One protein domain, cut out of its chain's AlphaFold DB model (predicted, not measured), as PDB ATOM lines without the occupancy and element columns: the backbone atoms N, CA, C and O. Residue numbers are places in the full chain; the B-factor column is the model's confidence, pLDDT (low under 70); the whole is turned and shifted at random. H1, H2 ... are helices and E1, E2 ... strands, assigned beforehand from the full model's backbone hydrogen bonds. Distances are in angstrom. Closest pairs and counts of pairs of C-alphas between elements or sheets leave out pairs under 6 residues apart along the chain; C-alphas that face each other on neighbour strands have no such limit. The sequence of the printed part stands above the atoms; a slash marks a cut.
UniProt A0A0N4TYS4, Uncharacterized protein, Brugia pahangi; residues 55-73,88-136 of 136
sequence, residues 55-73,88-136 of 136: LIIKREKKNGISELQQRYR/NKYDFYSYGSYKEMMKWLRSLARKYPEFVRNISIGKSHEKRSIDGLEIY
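What this domain is: This is residues 55 to 73 and 88 to 136 of the 136 residues of an uncharacterized protein of Brugia pahangi (UniProt A0A0N4TYS4). A two-stranded antiparallel hairpin, E1 and E2, has helix H2 packed on it, while a separate helix, H1, lies beyond H2, with the loop of residues 88 to 97 between the two helices. The printed part has 68 residues, in the order H1, H2, E1, E2; its class is mixed, helices and strands. It is loose, with a radius of gyration of the C-alphas of 14.8 A and spans of 39 by 31 by 18 A.

How they stand to each other: H1, residues 55 to 71, is apart from H2, residues 98 to 111, and from strands E1, residues 116 to 123, and E2, residues 129 to 135. The closest C-alphas of H2 and E1 are those of Ala 109 and Val 116, 4.9 A; of H2 and E2, those of Leu 105 and Leu 133, 7.2 A. The hairpin E1 and E2 is antiparallel at 152 degrees, with N 119 and O 132 within hydrogen-bond range at 3.0 A. In H1 and H2 every O i to N i+4 pair is within range.

Where its parts are: H1 begins at C-alpha 55 (246.234, 180.651, 164.998) and is 24.3 A long; H2 is 20.0 A, E1 21.2 A and E2 19.2 A, ending at C-alpha 135 (220.974, 197.269, 185.592).

The domain as a whole: The C-alphas farthest apart, of Leu 55 and Glu 114, are 42.7 A apart. Residues 74 to 87 are cut out, with 12.7 A between C-alphas 73 and 88. The links H2 to E1 and E1 to E2 are tight. The model's pLDDT is under 70 at residues 63 to 73.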
ATOM      1  N   LEU A  55     247.337 179.716 164.755       93.00
ATOM      2  CA  LEU A  55     246.234 180.651 164.998       93.00
ATOM      3  C   LEU A  55     246.355 181.325 166.369       93.00
ATOM      4  O   LEU A  55     246.158 182.540 166.455       93.00
ATOM      5  N   ILE A  56     246.731 180.567 167.404       91.81
ATOM      6  CA  ILE A  56     246.962 181.084 168.759       91.81
ATOM      7  C   ILE A  56     248.106 182.103 168.743       91.81
ATOM      8  O   ILE A  56     247.889 183.260 169.100       91.81
ATOM      9  N   ILE A  57     249.276 181.738 168.211       91.94
ATOM     10  CA  ILE A  57     250.450 182.627 168.140       91.94
ATOM     11  C   ILE A  57     250.125 183.906 167.360       91.94
ATOM     12  O   ILE A  57     250.506 185.010 167.758       91.94
ATOM     13  N   LYS A  58     249.401 183.792 166.238       89.75
ATOM     14  CA  LYS A  58     248.977 184.959 165.451       89.75
ATOM     15  C   LYS A  58     248.062 185.884 166.262       89.75
ATOM     16  O   LYS A  58     248.178 187.105 166.137       89.75
ATOM     17  N   ARG A  59     247.162 185.329 167.081       85.69
ATOM     18  CA  ARG A  59     246.260 186.101 167.949       85.69
ATOM     19  C   ARG A  59     247.023 186.774 169.086       85.69
ATOM     20  O   ARG A  59     246.834 187.969 169.289       85.69
ATOM     21  N   GLU A  60     247.904 186.050 169.767       83.56
ATOM     22  CA  GLU A  60     248.710 186.584 170.869       83.56
ATOM     23  C   GLU A  60     249.647 187.697 170.405       83.56
ATOM     24  O   GLU A  60     249.690 188.746 171.036       83.56
ATOM     25  N   LYS A  61     250.309 187.553 169.248       80.50
ATOM     26  CA  LYS A  61     251.126 188.634 168.668       80.50
ATOM     27  C   LYS A  61     250.300 189.885 168.361       80.50
ATOM     28  O   LYS A  61     250.751 190.995 168.629       80.50
ATOM     29  N   LYS A  62     249.083 189.724 167.826       71.69
ATOM     30  CA  LYS A  62     248.173 190.854 167.576       71.69
ATOM     31  C   LYS A  62     247.771 191.547 168.885       71.69
ATOM     32  O   LYS A  62     247.746 192.774 168.930       71.69
ATOM     33  N   ASN A  63     247.492 190.775 169.934       63.09
ATOM     34  CA  ASN A  63     247.160 191.312 171.252       63.09
ATOM     35  C   ASN A  63     248.375 191.978 171.923       63.09
ATOM     36  O   ASN A  63     248.230 193.068 172.456       63.09
ATOM     37  N   GLY A  64     249.577 191.405 171.815       61.38
ATOM     38  CA  GLY A  64     250.813 191.976 172.359       61.38
ATOM     39  C   GLY A  64     251.201 193.312 171.719       61.38
ATOM     40  O   GLY A  64     251.709 194.193 172.402       61.38
ATOM     41  N   ILE A  65     250.903 193.521 170.430       57.94
ATOM     42  CA  ILE A  65     251.055 194.836 169.779       57.94
ATOM     43  C   ILE A  65     250.059 195.852 170.364       57.94
ATOM     44  O   ILE A  65     250.428 197.003 170.589       57.94
ATOM     45  N   SER A  66     248.823 195.431 170.654       57.03
ATOM     46  CA  SER A  66     247.819 196.266 171.331       57.03
ATOM     47  C   SER A  66     248.216 196.585 172.780       57.03
ATOM     48  O   SER A  66     248.098 197.732 173.201       57.03
ATOM     49  N   GLU A  67     248.753 195.613 173.524       53.44
ATOM     50  CA  GLU A  67     249.267 195.807 174.887       53.44
ATOM     51  C   GLU A  67     250.516 196.696 174.917       53.44
ATOM     52  O   GLU A  67     250.623 197.562 175.780       53.44
ATOM     53  N   LEU A  68     251.458 196.539 173.979       50.16
ATOM     54  CA  LEU A  68     252.611 197.440 173.856       50.16
ATOM     55  C   LEU A  68     252.137 198.872 173.587       50.16
ATOM     56  O   LEU A  68     252.579 199.797 174.261       50.16
ATOM     57  N   GLN A  69     251.177 199.063 172.677       50.03
ATOM     58  CA  GLN A  69     250.576 200.378 172.422       50.03
ATOM     59  C   GLN A  69     249.799 200.938 173.626       50.03
ATOM     60  O   GLN A  69     249.757 202.156 173.797       50.03
ATOM     61  N   GLN A  70     249.203 200.090 174.470       50.31
ATOM     62  CA  GLN A  70     248.586 200.510 175.736       50.31
ATOM     63  C   GLN A  70     249.641 200.914 176.775       50.31
ATOM     64  O   GLN A  70     249.496 201.964 177.392       50.31
ATOM     65  N   ARG A  71     250.750 200.173 176.899       48.97
ATOM     66  CA  ARG A  71     251.859 200.527 177.806       48.97
ATOM     67  C   ARG A  71     252.545 201.840 177.419       48.97
ATOM     68  O   ARG A  71     252.920 202.598 178.301       48.97
ATOM     69  N   TYR A  72     252.640 202.158 176.125       47.72
ATOM     70  CA  TYR A  72     253.136 203.463 175.660       47.72
ATOM     71  C   TYR A  72     252.125 204.615 175.819       47.72
ATOM     72  O   TYR A  72     252.471 205.765 175.563       47.72
ATOM     73  N   ARG A  73     250.883 204.338 176.243       48.66
ATOM     74  CA  ARG A  73     249.889 205.361 176.614       48.66
ATOM     75  C   ARG A  73     249.780 205.583 178.120       48.66
ATOM     76  O   ARG A  73     249.323 206.651 178.516       48.66
ATOM     77  N   ASN A  88     237.601 204.333 182.830       70.06
ATOM     78  CA  ASN A  88     238.608 203.565 182.100       70.06
ATOM     79  C   ASN A  88     238.120 203.329 180.665       70.06
ATOM     80  O   ASN A  88     237.076 202.710 180.458       70.06
ATOM     81  N   LYS A  89     238.869 203.804 179.669       76.25
ATOM     82  CA  LYS A  89     238.615 203.463 178.269       76.25
ATOM     83  C   LYS A  89     238.884 201.968 178.088       76.25
ATOM     84  O   LYS A  89     239.984 201.509 178.377       76.25
ATOM     85  N   TYR A  90     237.883 201.223 177.632       82.69
ATOM     86  CA  TYR A  90     238.002 199.794 177.344       82.69
ATOM     87  C   TYR A  90     237.900 199.570 175.842       82.69
ATOM     88  O   TYR A  90     237.028 200.140 175.184       82.69
ATOM     89  N   ASP A  91     238.824 198.786 175.297       83.25
ATOM     90  CA  ASP A  91     238.805 198.413 173.890       83.25
ATOM     91  C   ASP A  91     237.955 197.153 173.699       83.25
ATOM     92  O   ASP A  91     238.361 196.054 174.062       83.25
ATOM     93  N   PHE A  92     236.772 197.316 173.110       86.38
ATOM     94  CA  PHE A  92     235.862 196.208 172.812       86.38
ATOM     95  C   PHE A  92     236.240 195.428 171.543       86.38
ATOM     96  O   PHE A  92     235.619 194.409 171.250       86.38
ATOM     97  N   TYR A  93     237.237 195.887 170.776       85.31
ATOM     98  CA  TYR A  93     237.677 195.231 169.539       85.31
ATOM     99  C   TYR A  93     238.815 194.225 169.758       85.31
ATOM    100  O   TYR A  93     239.166 193.459 168.848       85.31
ATOM    101  N   SER A  94     239.388 194.188 170.960       82.38
ATOM    102  CA  SER A  94     240.408 193.228 171.373       82.38
ATOM    103  C   SER A  94     239.913 192.356 172.528       82.38
ATOM    104  O   SER A  94     238.931 192.660 173.200       82.38
ATOM    105  N   TYR A  95     240.563 191.203 172.724       83.69
ATOM    106  CA  TYR A  95     240.314 190.414 173.930       83.69
ATOM    107  C   TYR A  95     241.119 191.030 175.070       83.69
ATOM    108  O   TYR A  95     242.346 190.957 175.044       83.69
ATOM    109  N   GLY A  96     240.430 191.618 176.046       82.31
ATOM    110  CA  GLY A  96     241.050 192.096 177.277       82.31
ATOM    111  C   GLY A  96     241.268 190.974 178.290       82.31
ATOM    112  O   GLY A  96     240.568 189.957 178.293       82.31
ATOM    113  N   SER A  97     242.215 191.180 179.199       87.44
ATOM    114  CA  SER A  97     242.390 190.312 180.360       87.44
ATOM    115  C   SER A  97     241.189 190.400 181.309       87.44
ATOM    116  O   SER A  97     240.472 191.406 181.371       87.44
ATOM    117  N   TYR A  98     241.004 189.368 182.136       86.94
ATOM    118  CA  TYR A  98     239.975 189.368 183.182       86.94
ATOM    119  C   TYR A  98     240.062 190.609 184.089       86.94
ATOM    120  O   TYR A  98     239.046 191.212 184.438       86.94
ATOM    121  N   LYS A  99     241.285 191.028 184.443       87.06
ATOM    122  CA  LYS A  99     241.534 192.186 185.309       87.06
ATOM    123  C   LYS A  99     241.073 193.492 184.658       87.06
ATOM    124  O   LYS A  99     240.448 194.305 185.334       87.06
ATOM    125  N   GLU A 100     241.366 193.693 183.377       86.62
ATOM    126  CA  GLU A 100     240.954 194.894 182.637       86.62
ATOM    127  C   GLU A 100     239.442 194.958 182.474       86.62
ATOM    128  O   GLU A 100     238.843 195.998 182.748       86.62
ATOM    129  N   MET A 101     238.821 193.832 182.114       89.12
ATOM    130  CA  MET A 101     237.367 193.723 182.020       89.12
ATOM    131  C   MET A 101     236.710 194.082 183.359       89.12
ATOM    132  O   MET A 101     235.819 194.927 183.408       89.12
ATOM    133  N   MET A 102     237.193 193.520 184.472       89.44
ATOM    134  CA  MET A 102     236.650 193.821 185.802       89.44
ATOM    135  C   MET A 102     236.909 195.266 186.242       89.44
ATOM    136  O   MET A 102     236.036 195.887 186.856       89.44
ATOM    137  N   LYS A 103     238.072 195.844 185.908       89.38
ATOM    138  CA  LYS A 103     238.364 197.267 186.146       89.38
ATOM    139  C   LYS A 103     237.356 198.150 185.409       89.38
ATOM    140  O   LYS A 103     236.840 199.099 186.005       89.38
ATOM    141  N   TRP A 104     237.047 197.810 184.156       91.19
ATOM    142  CA  TRP A 104     236.066 198.521 183.344       91.19
ATOM    143  C   TRP A 104     234.644 198.405 183.912       91.19
ATOM    144  O   TRP A 104     234.014 199.437 184.161       91.19
ATOM    145  N   LEU A 105     234.177 197.189 184.225       91.19
ATOM    146  CA  LEU A 105     232.853 196.949 184.825       91.19
ATOM    147  C   LEU A 105     232.671 197.744 186.129       91.19
ATOM    148  O   LEU A 105     231.645 198.386 186.345       91.19
ATOM    149  N   ARG A 106     233.697 197.782 186.990       91.12
ATOM    150  CA  ARG A 106     233.668 198.563 188.239       91.12
ATOM    151  C   ARG A 106     233.708 200.074 188.006       91.12
ATOM    152  O   ARG A 106     233.140 200.819 188.801       91.12
ATOM    153  N   SER A 107     234.374 200.573 186.957       91.69
ATOM    154  CA  SER A 107     234.231 201.992 186.583       91.69
ATOM    155  C   SER A 107     232.849 202.321 186.028       91.69
ATOM    156  O   SER A 107     232.398 203.439 186.246       91.69
ATOM    157  N   LEU A 108     232.165 201.369 185.385       92.38
ATOM    158  CA  LEU A 108     230.801 201.569 184.897       92.38
ATOM    159  C   LEU A 108     229.810 201.780 186.041       92.38
ATOM    160  O   LEU A 108     229.143 202.809 186.065       92.38
ATOM    161  N   ALA A 109     229.814 200.892 187.036       93.31
ATOM    162  CA  ALA A 109     228.974 201.038 188.227       93.31
ATOM    163  C   ALA A 109     229.281 202.312 189.039       93.31
ATOM    164  O   ALA A 109     228.388 202.912 189.620       93.31
ATOM    165  N   ARG A 110     230.546 202.760 189.070       92.12
ATOM    166  CA  ARG A 110     230.916 204.024 189.736       92.12
ATOM    167  C   ARG A 110     230.459 205.265 188.977       92.12
ATOM    168  O   ARG A 110     230.250 206.294 189.606       92.12
ATOM    169  N   LYS A 111     230.376 205.189 187.646       92.69
ATOM    170  CA  LYS A 111     229.993 206.323 186.799       92.69
ATOM    171  C   LYS A 111     228.481 206.516 186.733       92.69
ATOM    172  O   LYS A 111     228.054 207.661 186.679       92.69
ATOM    173  N   TYR A 112     227.721 205.423 186.735       93.88
ATOM    174  CA  TYR A 112     226.260 205.445 186.640       93.88
ATOM    175  C   TYR A 112     225.609 204.713 187.828       93.88
ATOM    176  O   TYR A 112     224.930 203.702 187.628       93.88
ATOM    177  N   PRO A 113     225.858 205.145 189.080       94.75
ATOM    178  CA  PRO A 113     225.326 204.473 190.266       94.75
ATOM    179  C   PRO A 113     223.793 204.510 190.356       94.75
ATOM    180  O   PRO A 113     223.213 203.737 191.114       94.75
ATOM    181  N   GLU A 114     223.137 205.399 189.610       96.50
ATOM    182  CA  GLU A 114     221.684 205.550 189.575       96.50
ATOM    183  C   GLU A 114     220.960 204.363 188.918       96.50
ATOM    184  O   GLU A 114     219.823 204.082 189.286       96.50
ATOM    185  N   PHE A 115     221.613 203.649 187.990       95.50
ATOM    186  CA  PHE A 115     221.027 202.493 187.300       95.50
ATOM    187  C   PHE A 115     221.995 201.314 187.117       95.50
ATOM    188  O   PHE A 115     221.595 200.303 186.553       95.50
ATOM    189  N   VAL A 116     223.252 201.389 187.579       96.62
ATOM    190  CA  VAL A 116     224.221 200.280 187.495       96.62
ATOM    191  C   VAL A 116     224.815 199.958 188.860       96.62
ATOM    192  O   VAL A 116     225.456 200.794 189.496       96.62
ATOM    193  N   ARG A 117     224.726 198.689 189.266       95.19
ATOM    194  CA  ARG A 117     225.343 198.179 190.497       95.19
ATOM    195  C   ARG A 117     226.287 197.019 190.210       95.19
ATOM    196  O   ARG A 117     225.988 196.139 189.411       95.19
ATOM    197  N   ASN A 118     227.429 196.993 190.896       94.00
ATOM    198  CA  ASN A 118     228.291 195.814 190.913       94.00
ATOM    199  C   ASN A 118     227.764 194.798 191.934       94.00
ATOM    200  O   ASN A 118     227.508 195.154 193.086       94.00
ATOM    201  N   ILE A 119     227.630 193.544 191.514       94.88
ATOM    202  CA  ILE A 119     227.184 192.439 192.360       94.88
ATOM    203  C   ILE A 119     228.216 191.317 192.335       94.88
ATOM    204  O   ILE A 119     228.877 191.104 191.324       94.88
ATOM    205  N   SER A 120     228.332 190.571 193.430       94.75
ATOM    206  CA  SER A 120     229.127 189.343 193.477       94.75
ATOM    207  C   SER A 120     228.199 188.187 193.822       94.75
ATOM    208  O   SER A 120     227.555 188.211 194.869       94.75
ATOM    209  N   ILE A 121     228.096 187.202 192.930       95.19
ATOM    210  CA  ILE A 121     227.143 186.083 193.065       95.19
ATOM    211  C   ILE A 121     227.772 184.839 193.703       95.19
ATOM    212  O   ILE A 121     227.092 183.847 193.947       95.19
ATOM    213  N   GLY A 122     229.077 184.875 193.980       94.88
ATOM    214  CA  GLY A 122     229.790 183.776 194.615       94.88
ATOM    215  C   GLY A 122     231.269 183.748 194.261       94.88
ATOM    216  O   GLY A 122     231.862 184.748 193.853       94.88
ATOM    217  N   LYS A 123     231.880 182.575 194.429       96.06
ATOM    218  CA  LYS A 123     233.284 182.324 194.095       96.06
ATOM    219  C   LYS A 123     233.394 181.117 193.173       96.06
ATOM    220  O   LYS A 123     232.666 180.143 193.326       96.06
ATOM    221  N   SER A 124     234.325 181.189 192.230       94.62
ATOM    222  CA  SER A 124     234.720 180.074 191.368       94.62
ATOM    223  C   SER A 124     235.435 178.971 192.157       94.62
ATOM    224  O   SER A 124     235.824 179.163 193.311       94.62
ATOM    225  N   HIS A 125     235.683 177.835 191.500       96.44
ATOM    226  CA  HIS A 125     236.469 176.725 192.047       96.44
ATOM    227  C   HIS A 125     237.862 177.166 192.543       96.44
ATOM    228  O   HIS A 125     238.324 176.738 193.596       96.44
ATOM    229  N   GLU A 126     238.499 178.110 191.844       95.50
ATOM    230  CA  GLU A 126     239.801 178.686 192.217       95.50
ATOM    231  C   GLU A 126     239.687 179.853 193.216       95.50
ATOM    232  O   GLU A 126     240.626 180.627 193.396       95.50
ATOM    233  N   LYS A 127     238.526 180.018 193.862       94.56
ATOM    234  CA  LYS A 127     238.231 181.065 194.856       94.56
ATOM    235  C   LYS A 127     238.265 182.505 194.320       94.56
ATOM    236  O   LYS A 127     238.266 183.444 195.118       94.56
ATOM    237  N   ARG A 128     238.233 182.711 192.998       91.06
ATOM    238  CA  ARG A 128     238.050 184.043 192.383       91.06
ATOM    239  C   ARG A 128     236.582 184.462 192.472       91.06
ATOM    240  O   ARG A 128     235.723 183.623 192.204       91.06
ATOM    241  N   SER A 129     236.300 185.716 192.829       92.00
ATOM    242  CA  SER A 129     234.927 186.247 192.875       92.00
ATOM    243  C   SER A 129     234.270 186.216 191.498       92.00
ATOM    244  O   SER A 129     234.915 186.551 190.505       92.00
ATOM    245  N   ILE A 130     233.001 185.817 191.455       94.50
ATOM    246  CA  ILE A 130     232.163 185.874 190.259       94.50
ATOM    247  C   ILE A 130     231.361 187.167 190.359       94.50
ATOM    248  O   ILE A 130     230.312 187.216 191.003       94.50
ATOM    249  N   ASP A 131     231.919 188.220 189.771       93.38
ATOM    250  CA  ASP A 131     231.333 189.554 189.787       93.38
ATOM    251  C   ASP A 131     230.506 189.785 188.513       93.38
ATOM    252  O   ASP A 131     230.869 189.334 187.424       93.38
ATOM    253  N   GLY A 132     229.401 190.512 188.649       93.06
ATOM    254  CA  GLY A 132     228.505 190.907 187.569       93.06
ATOM    255  C   GLY A 132     228.037 192.350 187.724       93.06
ATOM    256  O   GLY A 132     228.363 193.033 188.702       93.06
ATOM    257  N   LEU A 133     227.269 192.811 186.740       95.00
ATOM    258  CA  LEU A 133     226.561 194.083 186.801       95.00
ATOM    259  C   LEU A 133     225.061 193.833 186.783       95.00
ATOM    260  O   LEU A 133     224.572 193.023 186.001       95.00
ATOM    261  N   GLU A 134     224.357 194.561 187.633       95.56
ATOM    262  CA  GLU A 134     222.907 194.649 187.632       95.56
ATOM    263  C   GLU A 134     222.505 196.028 187.109       95.56
ATOM    264  O   GLU A 134     223.126 197.028 187.489       95.56
ATOM    265  N   ILE A 135     221.518 196.055 186.209       95.88
ATOM    266  CA  ILE A 135     220.974 197.269 185.592       95.88
ATOM    267  C   ILE A 135     219.494 197.361 185.963       95.88
ATOM    268  O   ILE A 135     218.792 196.356 185.833       95.88
ATOM    269  N   TYR A 136     219.048 198.534 186.410       90.94
ATOM    270  CA  TYR A 136     217.668 198.793 186.842       90.94
ATOM    271  C   TYR A 136     216.955 199.788 185.934       90.94
ATOM    272  O   TYR A 136     217.637 200.710 185.428       90.94
TER     273      TYR A 136